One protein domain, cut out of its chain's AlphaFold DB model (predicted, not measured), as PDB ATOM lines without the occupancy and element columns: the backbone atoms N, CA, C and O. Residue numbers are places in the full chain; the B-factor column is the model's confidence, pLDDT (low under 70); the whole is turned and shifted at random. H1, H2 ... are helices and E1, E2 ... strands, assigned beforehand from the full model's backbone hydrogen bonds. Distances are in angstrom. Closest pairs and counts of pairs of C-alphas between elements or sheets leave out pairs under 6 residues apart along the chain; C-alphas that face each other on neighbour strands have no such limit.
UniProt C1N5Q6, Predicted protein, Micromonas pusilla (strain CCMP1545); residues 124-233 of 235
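This is residues 124 to 233 of the 235 residues of the protein "Predicted protein" of Micromonas pusilla (strain CCMP1545) (UniProt C1N5Q6). A small twisted antiparallel sheet of four strands, with helix H4 packed on one face, makes one end of the domain, and a long winding stretch with no named element, residues 141 to 172, reaches to the other end. Helix H3 lies between them, while H1 and the short H2 form a separate helical part away from the sheet. The printed part has 110 residues, with four named helices and four named strands in the order H1, H2, H3, E1, E2, H4, E3, E4; the sheet's order is E1, E2, E4, E3. The class is mixed, helices and strands, with under half of the residues in named elements. The whole is compact, with a radius of gyration of the C-alphas of 14.6 A and spans of 40 by 32 by 25 A.

H1, residues 126 to 135, begins at C-alpha 126 (183.677, 132.514, 182.738) and is 14.1 A long. H2 holds residues 137 to 140. H3, residues 173 to 182, begins at C-alpha 173 (169.027, 141.856, 200.194) and is 14.3 A long. E1 is residues 192 to 194 and E2 residues 197 to 200. H4, residues 202 to 212, measures 15.5 A. E3 is residues 216 to 218. E4, residues 227 to 232, measures 16.5 A and ends at C-alpha 232 (171.829, 161.504, 188.361).

E1 and E2 form a hairpin, with N 192 and O 199 2.8 A apart. E2 and E4 are antiparallel at 152 degrees, with N 198 and O 231 2.8 A apart. E3 and E4 form a hairpin, with N 217 and O 228 2.8 A apart. The pairing is staggered: E4 pairs with E3 over residues 227 to 229 and with E2 over residues 229 to 232. H4 is on the sheet at a height of 7.8 A, over E4 and slantwise to the strands, at 39 degrees to E4 on the local plane; their closest C-alphas, of Ala 205 and Gly 229, are 4.9 A apart. E2, H4 and E3 make a split strand-helix-strand unit, two strands of one sheet joined through a helix with another strand, E4, between them in the sheet, and its crossover is right-handed. H3 is only just not on the sheet, with 4 pairs of C-alphas within 10 A. H1 and H2 meet only through their link, and both are apart from H4. Every O i to N i+4 pair is within hydrogen-bond range in H1 and H3, and 6 of 7 in H4; H2 is too short for such a pair.

The C-alphas farthest apart, of Pro 156 and Lys 196, are 42.8 A apart. The printed part has no cut, and the link from H2 to H3, 32 residues, is long. The mean pLDDT of the printed part is 81.8; residues 124 to 125, 142 to 143 and 218 to 229 are under 70.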
ATOM      1  N   VAL A 124     185.854 138.565 186.404       57.53
ATOM      2  CA  VAL A 124     184.785 137.602 186.655       57.53
ATOM      3  C   VAL A 124     184.943 136.479 185.648       57.53
ATOM      4  O   VAL A 124     184.472 136.574 184.516       57.53
ATOM      5  N   SER A 125     185.639 135.435 186.107       68.44
ATOM      6  CA  SER A 125     185.896 134.220 185.346       68.44
ATOM      7  C   SER A 125     184.626 133.733 184.656       68.44
ATOM      8  O   SER A 125     183.524 133.824 185.208       68.44
ATOM      9  N   GLU A 126     184.776 133.159 183.465       71.56
ATOM     10  CA  GLU A 126     183.677 132.514 182.738       71.56
ATOM     11  C   GLU A 126     182.895 131.540 183.633       71.56
ATOM     12  O   GLU A 126     181.669 131.484 183.582       71.56
ATOM     13  N   ALA A 127     183.582 130.853 184.553       74.81
ATOM     14  CA  ALA A 127     182.953 130.001 185.557       74.81
ATOM     15  C   ALA A 127     181.983 130.769 186.471       74.81
ATOM     16  O   ALA A 127     180.883 130.288 186.748       74.81
ATOM     17  N   LYS A 128     182.351 131.974 186.918       71.50
ATOM     18  CA  LYS A 128     181.473 132.804 187.741       71.50
ATOM     19  C   LYS A 128     180.306 133.361 186.931       71.50
ATOM     20  O   LYS A 128     179.184 133.373 187.435       71.50
ATOM     21  N   ARG A 129     180.525 133.755 185.673       73.19
ATOM     22  CA  ARG A 129     179.435 134.158 184.768       73.19
ATOM     23  C   ARG A 129     178.451 133.010 184.540       73.19
ATOM     24  O   ARG A 129     177.250 133.215 184.675       73.19
ATOM     25  N   ALA A 130     178.950 131.800 184.297       79.00
ATOM     26  CA  ALA A 130     178.140 130.599 184.120       79.00
ATOM     27  C   ALA A 130     177.362 130.211 185.389       79.00
ATOM     28  O   ALA A 130     176.180 129.880 185.302       79.00
ATOM     29  N   GLU A 131     177.975 130.302 186.576       81.31
ATOM     30  CA  GLU A 131     177.290 130.078 187.860       81.31
ATOM     31  C   GLU A 131     176.108 131.039 188.022       81.31
ATOM     32  O   GLU A 131     174.996 130.638 188.379       81.31
ATOM     33  N   VAL A 132     176.334 132.324 187.738       76.81
ATOM     34  CA  VAL A 132     175.281 133.325 187.863       76.81
ATOM     35  C   VAL A 132     174.238 133.158 186.741       76.81
ATOM     36  O   VAL A 132     173.052 133.313 187.017       76.81
ATOM     37  N   ALA A 133     174.618 132.727 185.532       78.75
ATOM     38  CA  ALA A 133     173.683 132.411 184.439       78.75
ATOM     39  C   ALA A 133     172.759 131.256 184.826       78.75
ATOM     40  O   ALA A 133     171.544 131.361 184.692       78.75
ATOM     41  N   ALA A 134     173.322 130.184 185.387       81.94
ATOM     42  CA  ALA A 134     172.562 129.037 185.867       81.94
ATOM     43  C   ALA A 134     171.578 129.431 186.979       81.94
ATOM     44  O   ALA A 134     170.449 128.942 187.017       81.94
ATOM     45  N   ARG A 135     171.968 130.365 187.858       81.38
ATOM     46  CA  ARG A 135     171.082 130.909 188.898       81.38
ATOM     47  C   ARG A 135     169.867 131.642 188.311       81.38
ATOM     48  O   ARG A 135     168.788 131.554 188.895       81.38
ATOM     49  N   PHE A 136     170.030 132.347 187.192       81.19
ATOM     50  CA  PHE A 136     168.966 133.110 186.522       81.19
ATOM     51  C   PHE A 136     168.409 132.431 185.264       81.19
ATOM     52  O   PHE A 136     167.664 133.056 184.520       81.19
ATOM     53  N   ALA A 137     168.686 131.144 185.040       82.50
ATOM     54  CA  ALA A 137     168.220 130.428 183.849       82.50
ATOM     55  C   ALA A 137     166.686 130.448 183.688       82.50
ATOM     56  O   ALA A 137     166.173 130.441 182.573       82.50
ATOM     57  N   TRP A 138     165.951 130.539 184.803       81.12
ATOM     58  CA  TRP A 138     164.489 130.661 184.821       81.12
ATOM     59  C   TRP A 138     163.964 131.958 184.181       81.12
ATOM     60  O   TRP A 138     162.790 132.009 183.823       81.12
ATOM     61  N   LEU A 139     164.808 132.988 184.041       80.75
ATOM     62  CA  LEU A 139     164.467 134.258 183.402       80.75
ATOM     63  C   LEU A 139     164.617 134.185 181.875       80.75
ATOM     64  O   LEU A 139     163.784 134.725 181.150       80.75
ATOM     65  N   SER A 140     165.645 133.482 181.386       73.31
ATOM     66  CA  SER A 140     165.939 133.343 179.953       73.31
ATOM     67  C   SER A 140     164.834 132.599 179.195       73.31
ATOM     68  O   SER A 140     164.539 132.908 178.040       73.31
ATOM     69  N   ASP A 141     164.172 131.652 179.859       72.88
ATOM     70  CA  ASP A 141     163.050 130.903 179.298       72.88
ATOM     71  C   ASP A 141     161.725 131.660 179.476       72.88
ATOM     72  O   ASP A 141     160.838 131.258 180.235       72.88
ATOM     73  N   ALA A 142     161.528 132.732 178.703       67.56
ATOM     74  CA  ALA A 142     160.296 133.534 178.709       67.56
ATOM     75  C   ALA A 142     159.002 132.734 178.406       67.56
ATOM     76  O   ALA A 142     157.894 133.248 178.582       67.56
ATOM     77  N   ALA A 143     159.122 131.491 177.927       69.00
ATOM     78  CA  ALA A 143     158.019 130.551 177.715       69.00
ATOM     79  C   ALA A 143     157.637 129.750 178.978       69.00
ATOM     80  O   ALA A 143     156.490 129.315 179.109       69.00
ATOM     81  N   ASN A 144     158.583 129.552 179.898       71.19
ATOM     82  CA  ASN A 144     158.378 128.840 181.161       71.19
ATOM     83  C   ASN A 144     158.008 129.777 182.313       71.19
ATOM     84  O   ASN A 144     157.555 129.300 183.355       71.19
ATOM     85  N   LEU A 145     158.150 131.090 182.114       80.75
ATOM     86  CA  LEU A 145     157.749 132.091 183.087       80.75
ATOM     87  C   LEU A 145     156.235 132.020 183.331       80.75
ATOM     88  O   LEU A 145     155.414 132.188 182.422       80.75
ATOM     89  N   THR A 146     155.869 131.718 184.569       88.00
ATOM     90  CA  THR A 146     154.484 131.692 185.031       88.00
ATOM     91  C   THR A 146     154.147 133.001 185.716       88.00
ATOM     92  O   THR A 146     155.026 133.662 186.263       88.00
ATOM     93  N   ASP A 147     152.871 133.378 185.698       90.06
ATOM     94  CA  ASP A 147     152.405 134.514 186.484       90.06
ATOM     95  C   ASP A 147     152.463 134.218 187.990       90.06
ATOM     96  O   ASP A 147     152.759 133.099 188.420       90.06
ATOM     97  N   ARG A 148     152.122 135.205 188.821       87.88
ATOM     98  CA  ARG A 148     152.101 135.034 190.282       87.88
ATOM     99  C   ARG A 148     151.168 133.909 190.763       87.88
ATOM    100  O   ARG A 148     151.371 133.381 191.855       87.88
ATOM    101  N   ALA A 149     150.150 133.553 189.981       86.88
ATOM    102  CA  ALA A 149     149.219 132.466 190.274       86.88
ATOM    103  C   ALA A 149     149.682 131.106 189.710       86.88
ATOM    104  O   ALA A 149     148.974 130.113 189.861       86.88
ATOM    105  N   GLY A 150     150.856 131.038 189.077       86.50
ATOM    106  CA  GLY A 150     151.400 129.820 188.480       86.50
ATOM    107  C   GLY A 150     150.845 129.496 187.089       86.50
ATOM    108  O   GLY A 150     151.071 128.396 186.586       86.50
ATOM    109  N   ARG A 151     150.131 130.424 186.443       89.25
ATOM    110  CA  ARG A 151     149.565 130.231 185.101       89.25
ATOM    111  C   ARG A 151     150.613 130.540 184.041       89.25
ATOM    112  O   ARG A 151     151.318 131.545 184.124       89.25
ATOM    113  N   ARG A 152     150.706 129.693 183.019       87.69
ATOM    114  CA  ARG A 152     151.606 129.894 181.871       87.69
ATOM    115  C   ARG A 152     151.062 130.968 180.933       87.69
ATOM    116  O   ARG A 152     149.856 131.158 180.871       87.69
ATOM    117  N   ARG A 153     151.930 131.573 180.115       85.62
ATOM    118  CA  ARG A 153     151.544 132.571 179.092       85.62
ATOM    119  C   ARG A 153     150.495 132.086 178.083       85.62
ATOM    120  O   ARG A 153     149.840 132.902 177.449       85.62
ATOM    121  N   THR A 154     150.352 130.773 177.917       87.00
ATOM    122  CA  THR A 154     149.343 130.146 177.050       87.00
ATOM    123  C   THR A 154     147.937 130.137 177.656       87.00
ATOM    124  O   THR A 154     146.980 129.838 176.950       87.00
ATOM    125  N   ASP A 155     147.803 130.400 178.957       87.56
ATOM    126  CA  ASP A 155     146.519 130.428 179.656       87.56
ATOM    127  C   ASP A 155     145.781 131.753 179.368       87.56
ATOM    128  O   ASP A 155     146.373 132.821 179.538       87.56
ATOM    129  N   PRO A 156     144.491 131.730 178.975       89.94
ATOM    130  CA  PRO A 156     143.702 132.943 178.751       89.94
ATOM    131  C   PRO A 156     143.602 133.882 179.961       89.94
ATOM    132  O   PRO A 156     143.356 135.073 179.790       89.94
ATOM    133  N   ALA A 157     143.749 133.359 181.180       90.94
ATOM    134  CA  ALA A 157     143.688 134.135 182.413       90.94
ATOM    135  C   ALA A 157     145.070 134.599 182.909       90.94
ATOM    136  O   ALA A 157     145.145 135.190 183.988       90.94
ATOM    137  N   HIS A 158     146.149 134.323 182.170       89.94
ATOM    138  CA  HIS A 158     147.507 134.729 182.530       89.94
ATOM    139  C   HIS A 158     147.640 136.253 182.591       89.94
ATOM    140  O   HIS A 158     147.276 136.957 181.647       89.94
ATOM    141  N   ASP A 159     148.198 136.760 183.692       89.44
ATOM    142  CA  ASP A 159     148.508 138.182 183.818       89.44
ATOM    143  C   ASP A 159     149.954 138.461 183.370       89.44
ATOM    144  O   ASP A 159     150.882 138.127 184.113       89.44
ATOM    145  N   PRO A 160     150.169 139.106 182.205       87.31
ATOM    146  CA  PRO A 160     151.510 139.384 181.693       87.31
ATOM    147  C   PRO A 160     152.281 140.410 182.536       87.31
ATOM    148  O   PRO A 160     153.479 140.581 182.330       87.31
ATOM    149  N   ARG A 161     151.616 141.112 183.465       90.06
ATOM    150  CA  ARG A 161     152.251 142.100 184.350       90.06
ATOM    151  C   ARG A 161     152.897 141.484 185.579       90.06
ATOM    152  O   ARG A 161     153.509 142.198 186.368       90.06
ATOM    153  N   THR A 162     152.741 140.181 185.781       91.00
ATOM    154  CA  THR A 162     153.264 139.509 186.967       91.00
ATOM    155  C   THR A 162     154.017 138.254 186.578       91.00
ATOM    156  O   THR A 162     153.694 137.610 185.585       91.00
ATOM    157  N   PHE A 163     154.993 137.874 187.394       90.56
ATOM    158  CA  PHE A 163     155.630 136.571 187.286       90.56
ATOM    159  C   PHE A 163     155.920 135.971 188.657       90.56
ATOM    160  O   PHE A 163     156.035 136.679 189.658       90.56
ATOM    161  N   ALA A 164     156.011 134.647 188.715       89.19
ATOM    162  CA  ALA A 164     156.396 133.929 189.917       89.19
ATOM    163  C   ALA A 164     157.920 133.831 190.026       89.19
ATOM    164  O   ALA A 164     158.603 133.375 189.110       89.19
ATOM    165  N   LEU A 165     158.443 134.214 191.190       87.94
ATOM    166  CA  LEU A 165     159.838 133.983 191.546       87.94
ATOM    167  C   LEU A 165     160.036 132.563 192.094       87.94
ATOM    168  O   LEU A 165     159.197 132.078 192.862       87.94
ATOM    169  N   PRO A 166     161.171 131.909 191.794       86.88
ATOM    170  CA  PRO A 166     161.521 130.640 192.419       86.88
ATOM    171  C   PRO A 166     161.769 130.812 193.927       86.88
ATOM    172  O   PRO A 166     162.569 131.642 194.364       86.88
ATOM    173  N   ALA A 167     161.100 129.994 194.744       81.94
ATOM    174  CA  ALA A 167     161.101 130.131 196.205       81.94
ATOM    175  C   ALA A 167     162.480 129.906 196.862       81.94
ATOM    176  O   ALA A 167     162.773 130.470 197.913       81.94
ATOM    177  N   ASN A 168     163.342 129.092 196.252       82.69
ATOM    178  CA  ASN A 168     164.627 128.649 196.803       82.69
ATOM    179  C   ASN A 168     165.840 129.459 196.297       82.69
ATOM    180  O   ASN A 168     166.978 128.990 196.365       82.69
ATOM    181  N   MET A 169     165.626 130.679 195.800       82.81
ATOM    182  CA  MET A 169     166.693 131.479 195.205       82.81
ATOM    183  C   MET A 169     167.561 132.213 196.240       82.81
ATOM    184  O   MET A 169     167.066 132.937 197.111       82.81
ATOM    185  N   LYS A 170     168.886 132.079 196.099       83.62
ATOM    186  CA  LYS A 170     169.883 132.832 196.878       83.62
ATOM    187  C   LYS A 170     170.122 134.202 196.237       83.62
ATOM    188  O   LYS A 170     170.890 134.327 195.281       83.62
ATOM    189  N   LEU A 171     169.459 135.214 196.787       85.31
ATOM    190  CA  LEU A 171     169.548 136.617 196.377       85.31
ATOM    191  C   LEU A 171     170.151 137.465 197.501       85.31
ATOM    192  O   LEU A 171     169.898 137.196 198.679       85.31
ATOM    193  N   SER A 172     170.911 138.502 197.141       85.56
ATOM    194  CA  SER A 172     171.286 139.557 198.089       85.56
ATOM    195  C   SER A 172     170.038 140.309 198.584       85.56
ATOM    196  O   SER A 172     168.965 140.208 197.989       85.56
ATOM    197  N   ALA A 173     170.156 141.081 199.668       87.19
ATOM    198  CA  ALA A 173     169.027 141.856 200.194       87.19
ATOM    199  C   ALA A 173     168.459 142.835 199.148       87.19
ATOM    200  O   ALA A 173     167.249 142.888 198.941       87.19
ATOM    201  N   SER A 174     169.339 143.546 198.439       84.38
ATOM    202  CA  SER A 174     168.965 144.491 197.384       84.38
ATOM    203  C   SER A 174     168.370 143.783 196.163       84.38
ATOM    204  O   SER A 174     167.359 144.230 195.629       84.38
ATOM    205  N   GLN A 175     168.937 142.638 195.767       85.50
ATOM    206  CA  GLN A 175     168.385 141.812 194.690       85.50
ATOM    207  C   GLN A 175     166.979 141.329 195.017       85.50
ATOM    208  O   GLN A 175     166.089 141.413 194.182       85.50
ATOM    209  N   ARG A 176     166.769 140.839 196.241       89.00
ATOM    210  CA  ARG A 176     165.454 140.389 196.691       89.00
ATOM    211  C   ARG A 176     164.437 141.523 196.621       89.00
ATOM    212  O   ARG A 176     163.369 141.322 196.070       89.00
ATOM    213  N   GLN A 177     164.799 142.717 197.086       90.00
ATOM    214  CA  GLN A 177     163.922 143.885 197.005       90.00
ATOM    215  C   GLN A 177     163.544 144.242 195.559       90.00
ATOM    216  O   GLN A 177     162.375 144.518 195.289       90.00
ATOM    217  N   TYR A 178     164.513 144.227 194.640       89.38
ATOM    218  CA  TYR A 178     164.260 144.459 193.218       89.38
ATOM    219  C   TYR A 178     163.308 143.406 192.643       89.38
ATOM    220  O   TYR A 178     162.264 143.753 192.096       89.38
ATOM    221  N   TRP A 179     163.628 142.122 192.825       89.31
ATOM    222  CA  TRP A 179     162.850 141.018 192.269       89.31
ATOM    223  C   TRP A 179     161.445 140.934 192.865       89.31
ATOM    224  O   TRP A 179     160.492 140.718 192.120       89.31
ATOM    225  N   ASP A 180     161.281 141.171 194.167       90.75
ATOM    226  CA  ASP A 180     159.968 141.196 194.815       90.75
ATOM    227  C   ASP A 180     159.063 142.261 194.171       90.75
ATOM    228  O   ASP A 180     157.898 141.991 193.864       90.75
ATOM    229  N   LEU A 181     159.604 143.451 193.887       92.12
ATOM    230  CA  LEU A 181     158.851 144.513 193.224       92.12
ATOM    231  C   LEU A 181     158.606 144.191 191.742       92.12
ATOM    232  O   LEU A 181     157.468 144.277 191.278       92.12
ATOM    233  N   LYS A 182     159.636 143.734 191.022       90.81
ATOM    234  CA  LYS A 182     159.556 143.396 189.596       90.81
ATOM    235  C   LYS A 182     158.576 142.251 189.324       90.81
ATOM    236  O   LYS A 182     157.824 142.321 188.360       90.81
ATOM    237  N   SER A 183     158.484 141.267 190.221       91.38
ATOM    238  CA  SER A 183     157.543 140.135 190.121       91.38
ATOM    239  C   SER A 183     156.071 140.555 190.093       91.38
ATOM    240  O   SER A 183     155.219 139.844 189.560       91.38
ATOM    241  N   THR A 184     155.759 141.723 190.660       92.38
ATOM    242  CA  THR A 184     154.395 142.262 190.720       92.38
ATOM    243  C   THR A 184     154.125 143.338 189.673       92.38
ATOM    244  O   THR A 184     152.960 143.631 189.420       92.38
ATOM    245  N   HIS A 185     155.179 143.921 189.097       91.75
ATOM    246  CA  HIS A 185     155.116 145.005 188.121       91.75
ATOM    247  C   HIS A 185     156.133 144.724 187.004       91.75
ATOM    248  O   HIS A 185     157.150 145.401 186.864       91.75
ATOM    249  N   ALA A 186     155.891 143.667 186.235       89.31
ATOM    250  CA  ALA A 186     156.778 143.250 185.154       89.31
ATOM    251  C   ALA A 186     156.737 144.219 183.960       89.31
ATOM    252  O   ALA A 186     157.702 144.309 183.208       89.31
ATOM    253  N   ASP A 187     155.638 144.963 183.801       90.44
ATOM    254  CA  ASP A 187     155.391 145.902 182.703       90.44
ATOM    255  C   ASP A 187     155.894 147.331 182.964       90.44
ATOM    256  O   ASP A 187     155.724 148.204 182.112       90.44
ATOM    257  N   VAL A 188     156.518 147.588 184.118       91.56
ATOM    258  CA  VAL A 188     157.055 148.911 184.471       91.56
ATOM    259  C   VAL A 188     158.577 148.886 184.561       91.56
ATOM    260  O   VAL A 188     159.174 147.886 184.962       91.56
ATOM    261  N   VAL A 189     159.198 150.019 184.235       91.38
ATOM    262  CA  VAL A 189     160.639 150.245 184.411       91.38
ATOM    263  C   VAL A 189     160.897 150.704 185.845       91.38
ATOM    264  O   VAL A 189     160.298 151.684 186.299       91.38
ATOM    265  N   LEU A 190     161.774 150.005 186.569       91.50
ATOM    266  CA  LEU A 190     162.085 150.321 187.960       91.50
ATOM    267  C   LEU A 190     163.333 151.202 188.078       91.50
ATOM    268  O   LEU A 190     164.425 150.830 187.663       91.50
ATOM    269  N   PHE A 191     163.163 152.350 188.733       91.06
ATOM    270  CA  PHE A 191     164.246 153.259 189.103       91.06
ATOM    271  C   PHE A 191     164.624 153.049 190.568       91.06
ATOM    272  O   PHE A 191     163.909 153.484 191.475       91.06
ATOM    273  N   PHE A 192     165.751 152.388 190.819       89.19
ATOM    274  CA  PHE A 192     166.199 152.093 192.172       89.19
ATOM    275  C   PHE A 192     167.079 153.223 192.707       89.19
ATOM    276  O   PHE A 192     168.154 153.495 192.183       89.19
ATOM    277  N   LYS A 193     166.624 153.921 193.751       89.19
ATOM    278  CA  LYS A 193     167.387 155.033 194.328       89.19
ATOM    279  C   LYS A 193     168.544 154.507 195.179       89.19
ATOM    280  O   LYS A 193     168.318 153.966 196.261       89.19
ATOM    281  N   VAL A 194     169.774 154.752 194.735       85.81
ATOM    282  CA  VAL A 194     171.009 154.399 195.445       85.81
ATOM    283  C   VAL A 194     171.853 155.658 195.630       85.81
ATOM    284  O   VAL A 194     172.542 156.139 194.731       85.81
ATOM    285  N   GLY A 195     171.783 156.239 196.829       88.88
ATOM    286  CA  GLY A 195     172.484 157.484 197.142       88.88
ATOM    287  C   GLY A 195     172.007 158.652 196.271       88.88
ATOM    288  O   GLY A 195     170.854 159.071 196.378       88.88
ATOM    289  N   LYS A 196     172.914 159.184 195.442       89.38
ATOM    290  CA  LYS A 196     172.664 160.300 194.508       89.38
ATOM    291  C   LYS A 196     172.207 159.853 193.120       89.38
ATOM    292  O   LYS A 196     172.004 160.696 192.250       89.38
ATOM    293  N   PHE A 197     172.085 158.550 192.899       86.88
ATOM    294  CA  PHE A 197     171.799 158.000 191.588       86.88
ATOM    295  C   PHE A 197     170.518 157.177 191.592       86.88
ATOM    296  O   PHE A 197     170.109 156.626 192.619       86.88
ATOM    297  N   TYR A 198     169.916 157.080 190.415       90.19
ATOM    298  CA  TYR A 198     168.979 156.024 190.088       90.19
ATOM    299  C   TYR A 198     169.702 154.939 189.300       90.19
ATOM    300  O   TYR A 198     170.375 155.228 188.310       90.19
ATOM    301  N   GLU A 199     169.557 153.705 189.764       88.44
ATOM    302  CA  GLU A 199     170.067 152.501 189.125       88.44
ATOM    303  C   GLU A 199     168.911 151.740 188.471       88.44
ATOM    304  O   GLU A 199     167.836 151.587 189.059       88.44
ATOM    305  N   LEU A 200     169.137 151.283 187.243       89.06
ATOM    306  CA  LEU A 200     168.265 150.364 186.513       89.06
ATOM    307  C   LEU A 200     169.000 149.031 186.376       89.06
ATOM    308  O   LEU A 200     170.211 149.047 186.170       89.06
ATOM    309  N   TYR A 201     168.288 147.909 186.461       86.81
ATOM    310  CA  TYR A 201     168.871 146.560 186.430       86.81
ATOM    311  C   TYR A 201     168.277 145.715 185.294       86.81
ATOM    312  O   TYR A 201     167.170 146.004 184.838       86.81
ATOM    313  N   GLU A 202     168.980 144.657 184.876       85.44
ATOM    314  CA  GLU A 202     168.533 143.688 183.863       85.44
ATOM    315  C   GLU A 202     167.969 144.381 182.593       85.44
ATOM    316  O   GLU A 202     168.556 145.340 182.077       85.44
ATOM    317  N   ASP A 203     166.803 143.943 182.107       84.38
ATOM    318  CA  ASP A 203     166.112 144.493 180.932       84.38
ATOM    319  C   ASP A 203     165.820 146.003 181.035       84.38
ATOM    320  O   ASP A 203     165.804 146.710 180.021       84.38
ATOM    321  N   ASP A 204     165.612 146.533 182.248       88.38
ATOM    322  CA  ASP A 204     165.301 147.953 182.453       88.38
ATOM    323  C   ASP A 204     166.495 148.836 182.073       88.38
ATOM    324  O   ASP A 204     166.328 149.917 181.497       88.38
ATOM    325  N   ALA A 205     167.716 148.363 182.327       88.56
ATOM    326  CA  ALA A 205     168.917 149.067 181.912       88.56
ATOM    327  C   ALA A 205     169.080 149.072 180.389       88.56
ATOM    328  O   ALA A 205     169.499 150.083 179.826       88.56
ATOM    329  N   GLU A 206     168.706 147.987 179.703       85.12
ATOM    330  CA  GLU A 206     168.725 147.949 178.238       85.12
ATOM    331  C   GLU A 206     167.718 148.917 177.620       85.12
ATOM    332  O   GLU A 206     167.993 149.529 176.584       85.12
ATOM    333  N   ILE A 207     166.547 149.072 178.245       88.44
ATOM    334  CA  ILE A 207     165.559 150.079 177.845       88.44
ATOM    335  C   ILE A 207     166.143 151.482 178.043       88.44
ATOM    336  O   ILE A 207     166.081 152.294 177.120       88.44
ATOM    337  N   GLY A 208     166.768 151.752 179.192       87.00
ATOM    338  CA  GLY A 208     167.440 153.026 179.464       87.00
ATOM    339  C   GLY A 208     168.539 153.353 178.447       87.00
ATOM    340  O   GLY A 208     168.586 154.464 177.924       87.00
ATOM    341  N   CYS A 209     169.374 152.375 178.087       86.81
ATOM    342  CA  CYS A 209     170.385 152.545 177.044       86.81
ATOM    343  C   CYS A 209     169.772 152.870 175.680       86.81
ATOM    344  O   CYS A 209     170.263 153.750 174.984       86.81
ATOM    345  N   ARG A 210     168.710 152.159 175.283       87.12
ATOM    346  CA  ARG A 210     168.101 152.322 173.954       87.12
ATOM    347  C   ARG A 210     167.298 153.610 173.810       87.12
ATOM    348  O   ARG A 210     167.320 154.210 172.743       87.12
ATOM    349  N   VAL A 211     166.543 153.990 174.838       89.88
ATOM    350  CA  VAL A 211     165.569 155.093 174.758       89.88
ATOM    351  C   VAL A 211     166.167 156.416 175.229       89.88
ATOM    352  O   VAL A 211     165.806 157.465 174.707       89.88
ATOM    353  N   LEU A 212     167.061 156.373 176.219       85.31
ATOM    354  CA  LEU A 212     167.545 157.561 176.931       85.31
ATOM    355  C   LEU A 212     169.048 157.804 176.716       85.31
ATOM    356  O   LEU A 212     169.608 158.710 177.327       85.31
ATOM    357  N   ASP A 213     169.681 157.006 175.848       81.56
ATOM    358  CA  ASP A 213     171.114 157.043 175.519       81.56
ATOM    359  C   ASP A 213     172.020 156.963 176.764       81.56
ATOM    360  O   ASP A 213     173.077 157.588 176.880       81.56
ATOM    361  N   TRP A 214     171.571 156.202 177.769       83.12
ATOM    362  CA  TRP A 214     172.313 156.033 179.011       83.12
ATOM    363  C   TRP A 214     173.454 155.043 178.867       83.12
ATOM    364  O   TRP A 214     173.357 154.004 178.215       83.12
ATOM    365  N   LYS A 215     174.547 155.330 179.572       79.12
ATOM    366  CA  LYS A 215     175.699 154.439 179.612       79.12
ATOM    367  C   LYS A 215     175.472 153.326 180.631       79.12
ATOM    368  O   LYS A 215     175.496 153.570 181.836       79.12
ATOM    369  N   ALA A 216     175.315 152.100 180.140       76.50
ATOM    370  CA  ALA A 216     175.328 150.910 180.979       76.50
ATOM    371  C   ALA A 216     176.738 150.598 181.492       76.50
ATOM    372  O   ALA A 216     177.721 150.649 180.747       76.50
ATOM    373  N   ARG A 217     176.827 150.200 182.760       72.06
ATOM    374  CA  ARG A 217     178.009 149.578 183.361       72.06
ATOM    375  C   ARG A 217     177.696 148.121 183.680       72.06
ATOM    376  O   ARG A 217     176.656 147.847 184.266       72.06
ATOM    377  N   SER A 218     178.584 147.192 183.335       63.62
ATOM    378  CA  SER A 218     178.434 145.804 183.790       63.62
ATOM    379  C   SER A 218     178.703 145.724 185.296       63.62
ATOM    380  O   SER A 218     179.735 146.213 185.759       63.62
ATOM    381  N   ILE A 219     177.777 145.136 186.060       65.69
ATOM    382  CA  ILE A 219     177.992 144.797 187.473       65.69
ATOM    383  C   ILE A 219     177.994 143.279 187.595       65.69
ATOM    384  O   ILE A 219     176.985 142.623 187.840       65.69
ATOM    385  N   SER A 220     179.182 142.718 187.441       60.12
ATOM    386  CA  SER A 220     179.413 141.293 187.237       60.12
ATOM    387  C   SER A 220     179.116 140.393 188.452       60.12
ATOM    388  O   SER A 220     179.157 139.169 188.338       60.12
ATOM    389  N   HIS A 221     178.751 140.962 189.609       61.66
ATOM    390  CA  HIS A 221     178.321 140.203 190.790       61.66
ATOM    391  C   HIS A 221     176.792 140.117 190.981       61.66
ATOM    392  O   HIS A 221     176.344 139.442 191.915       61.66
ATOM    393  N   TRP A 222     175.987 140.787 190.145       59.34
ATOM    394  CA  TRP A 222     174.523 140.732 190.237       59.34
ATOM    395  C   TRP A 222     173.912 139.664 189.311       59.34
ATOM    396  O   TRP A 222     173.276 138.740 189.827       59.34
ATOM    397  N   SER A 223     174.216 139.704 188.013       58.25
ATOM    398  CA  SER A 223     173.796 138.766 186.956       58.25
ATOM    399  C   SER A 223     174.879 138.746 185.862       58.25
ATOM    400  O   SER A 223     175.535 139.770 185.665       58.25
ATOM    401  N   PRO A 224     175.128 137.647 185.120       56.03
ATOM    402  CA  PRO A 224     176.042 137.704 183.975       56.03
ATOM    403  C   PRO A 224     175.443 138.507 182.814       56.03
ATOM    404  O   PRO A 224     176.171 138.879 181.897       56.03
ATOM    405  N   TYR A 225     174.134 138.767 182.862       53.06
ATOM    406  CA  TYR A 225     173.397 139.573 181.899       53.06
ATOM    407  C   TYR A 225     173.256 141.034 182.352       53.06
ATOM    408  O   TYR A 225     172.779 141.865 181.584       53.06
ATOM    409  N   ASP A 226     173.721 141.381 183.560       62.97
ATOM    410  CA  ASP A 226     173.428 142.691 184.132       62.97
ATOM    411  C   ASP A 226     174.242 143.816 183.492       62.97
ATOM    412  O   ASP A 226     175.479 143.902 183.565       62.97
ATOM    413  N   ARG A 227     173.477 144.750 182.942       62.38
ATOM    414  CA  ARG A 227     173.861 146.121 182.652       62.38
ATOM    415  C   ARG A 227     173.178 146.990 183.699       62.38
ATOM    416  O   ARG A 227     172.007 146.796 183.978       62.38
ATOM    417  N   VAL A 228     173.895 147.953 184.267       69.12
ATOM    418  CA  VAL A 228     173.316 148.955 185.160       69.12
ATOM    419  C   VAL A 228     173.391 150.317 184.509       69.12
ATOM    420  O   VAL A 228     174.480 150.828 184.242       69.12
ATOM    421  N   GLY A 229     172.221 150.889 184.234       68.12
ATOM    422  CA  GLY A 229     172.090 152.290 183.855       68.12
ATOM    423  C   GLY A 229     172.144 153.147 185.113       68.12
ATOM    424  O   GLY A 229     171.395 152.887 186.051       68.12
ATOM    425  N   VAL A 230     173.036 154.137 185.147       75.19
ATOM    426  CA  VAL A 230     173.175 155.061 186.281       75.19
ATOM    427  C   VAL A 230     172.794 156.461 185.825       75.19
ATOM    428  O   VAL A 230     173.385 156.988 184.883       75.19
ATOM    429  N   VAL A 231     171.836 157.066 186.519       77.88
ATOM    430  CA  VAL A 231     171.313 158.404 186.213       77.88
ATOM    431  C   VAL A 231     171.437 159.282 187.442       77.88
ATOM    432  O   VAL A 231     171.161 158.826 188.552       77.88
ATOM    433  N   ASN A 232     171.844 160.537 187.266       78.69
ATOM    434  CA  ASN A 232     171.829 161.504 188.361       78.69
ATOM    435  C   ASN A 232     170.393 161.699 188.855       78.69
ATOM    436  O   ASN A 232     169.474 161.860 188.058       78.69
ATOM    437  N   ALA A 233     170.211 161.673 190.173       71.50
ATOM    438  CA  ALA A 233     168.909 161.892 190.792       71.50
ATOM    439  C   ALA A 233     168.570 163.380 190.997       71.50
ATOM    440  O   ALA A 233     167.486 163.683 191.496       71.50
TER     441      ALA A 233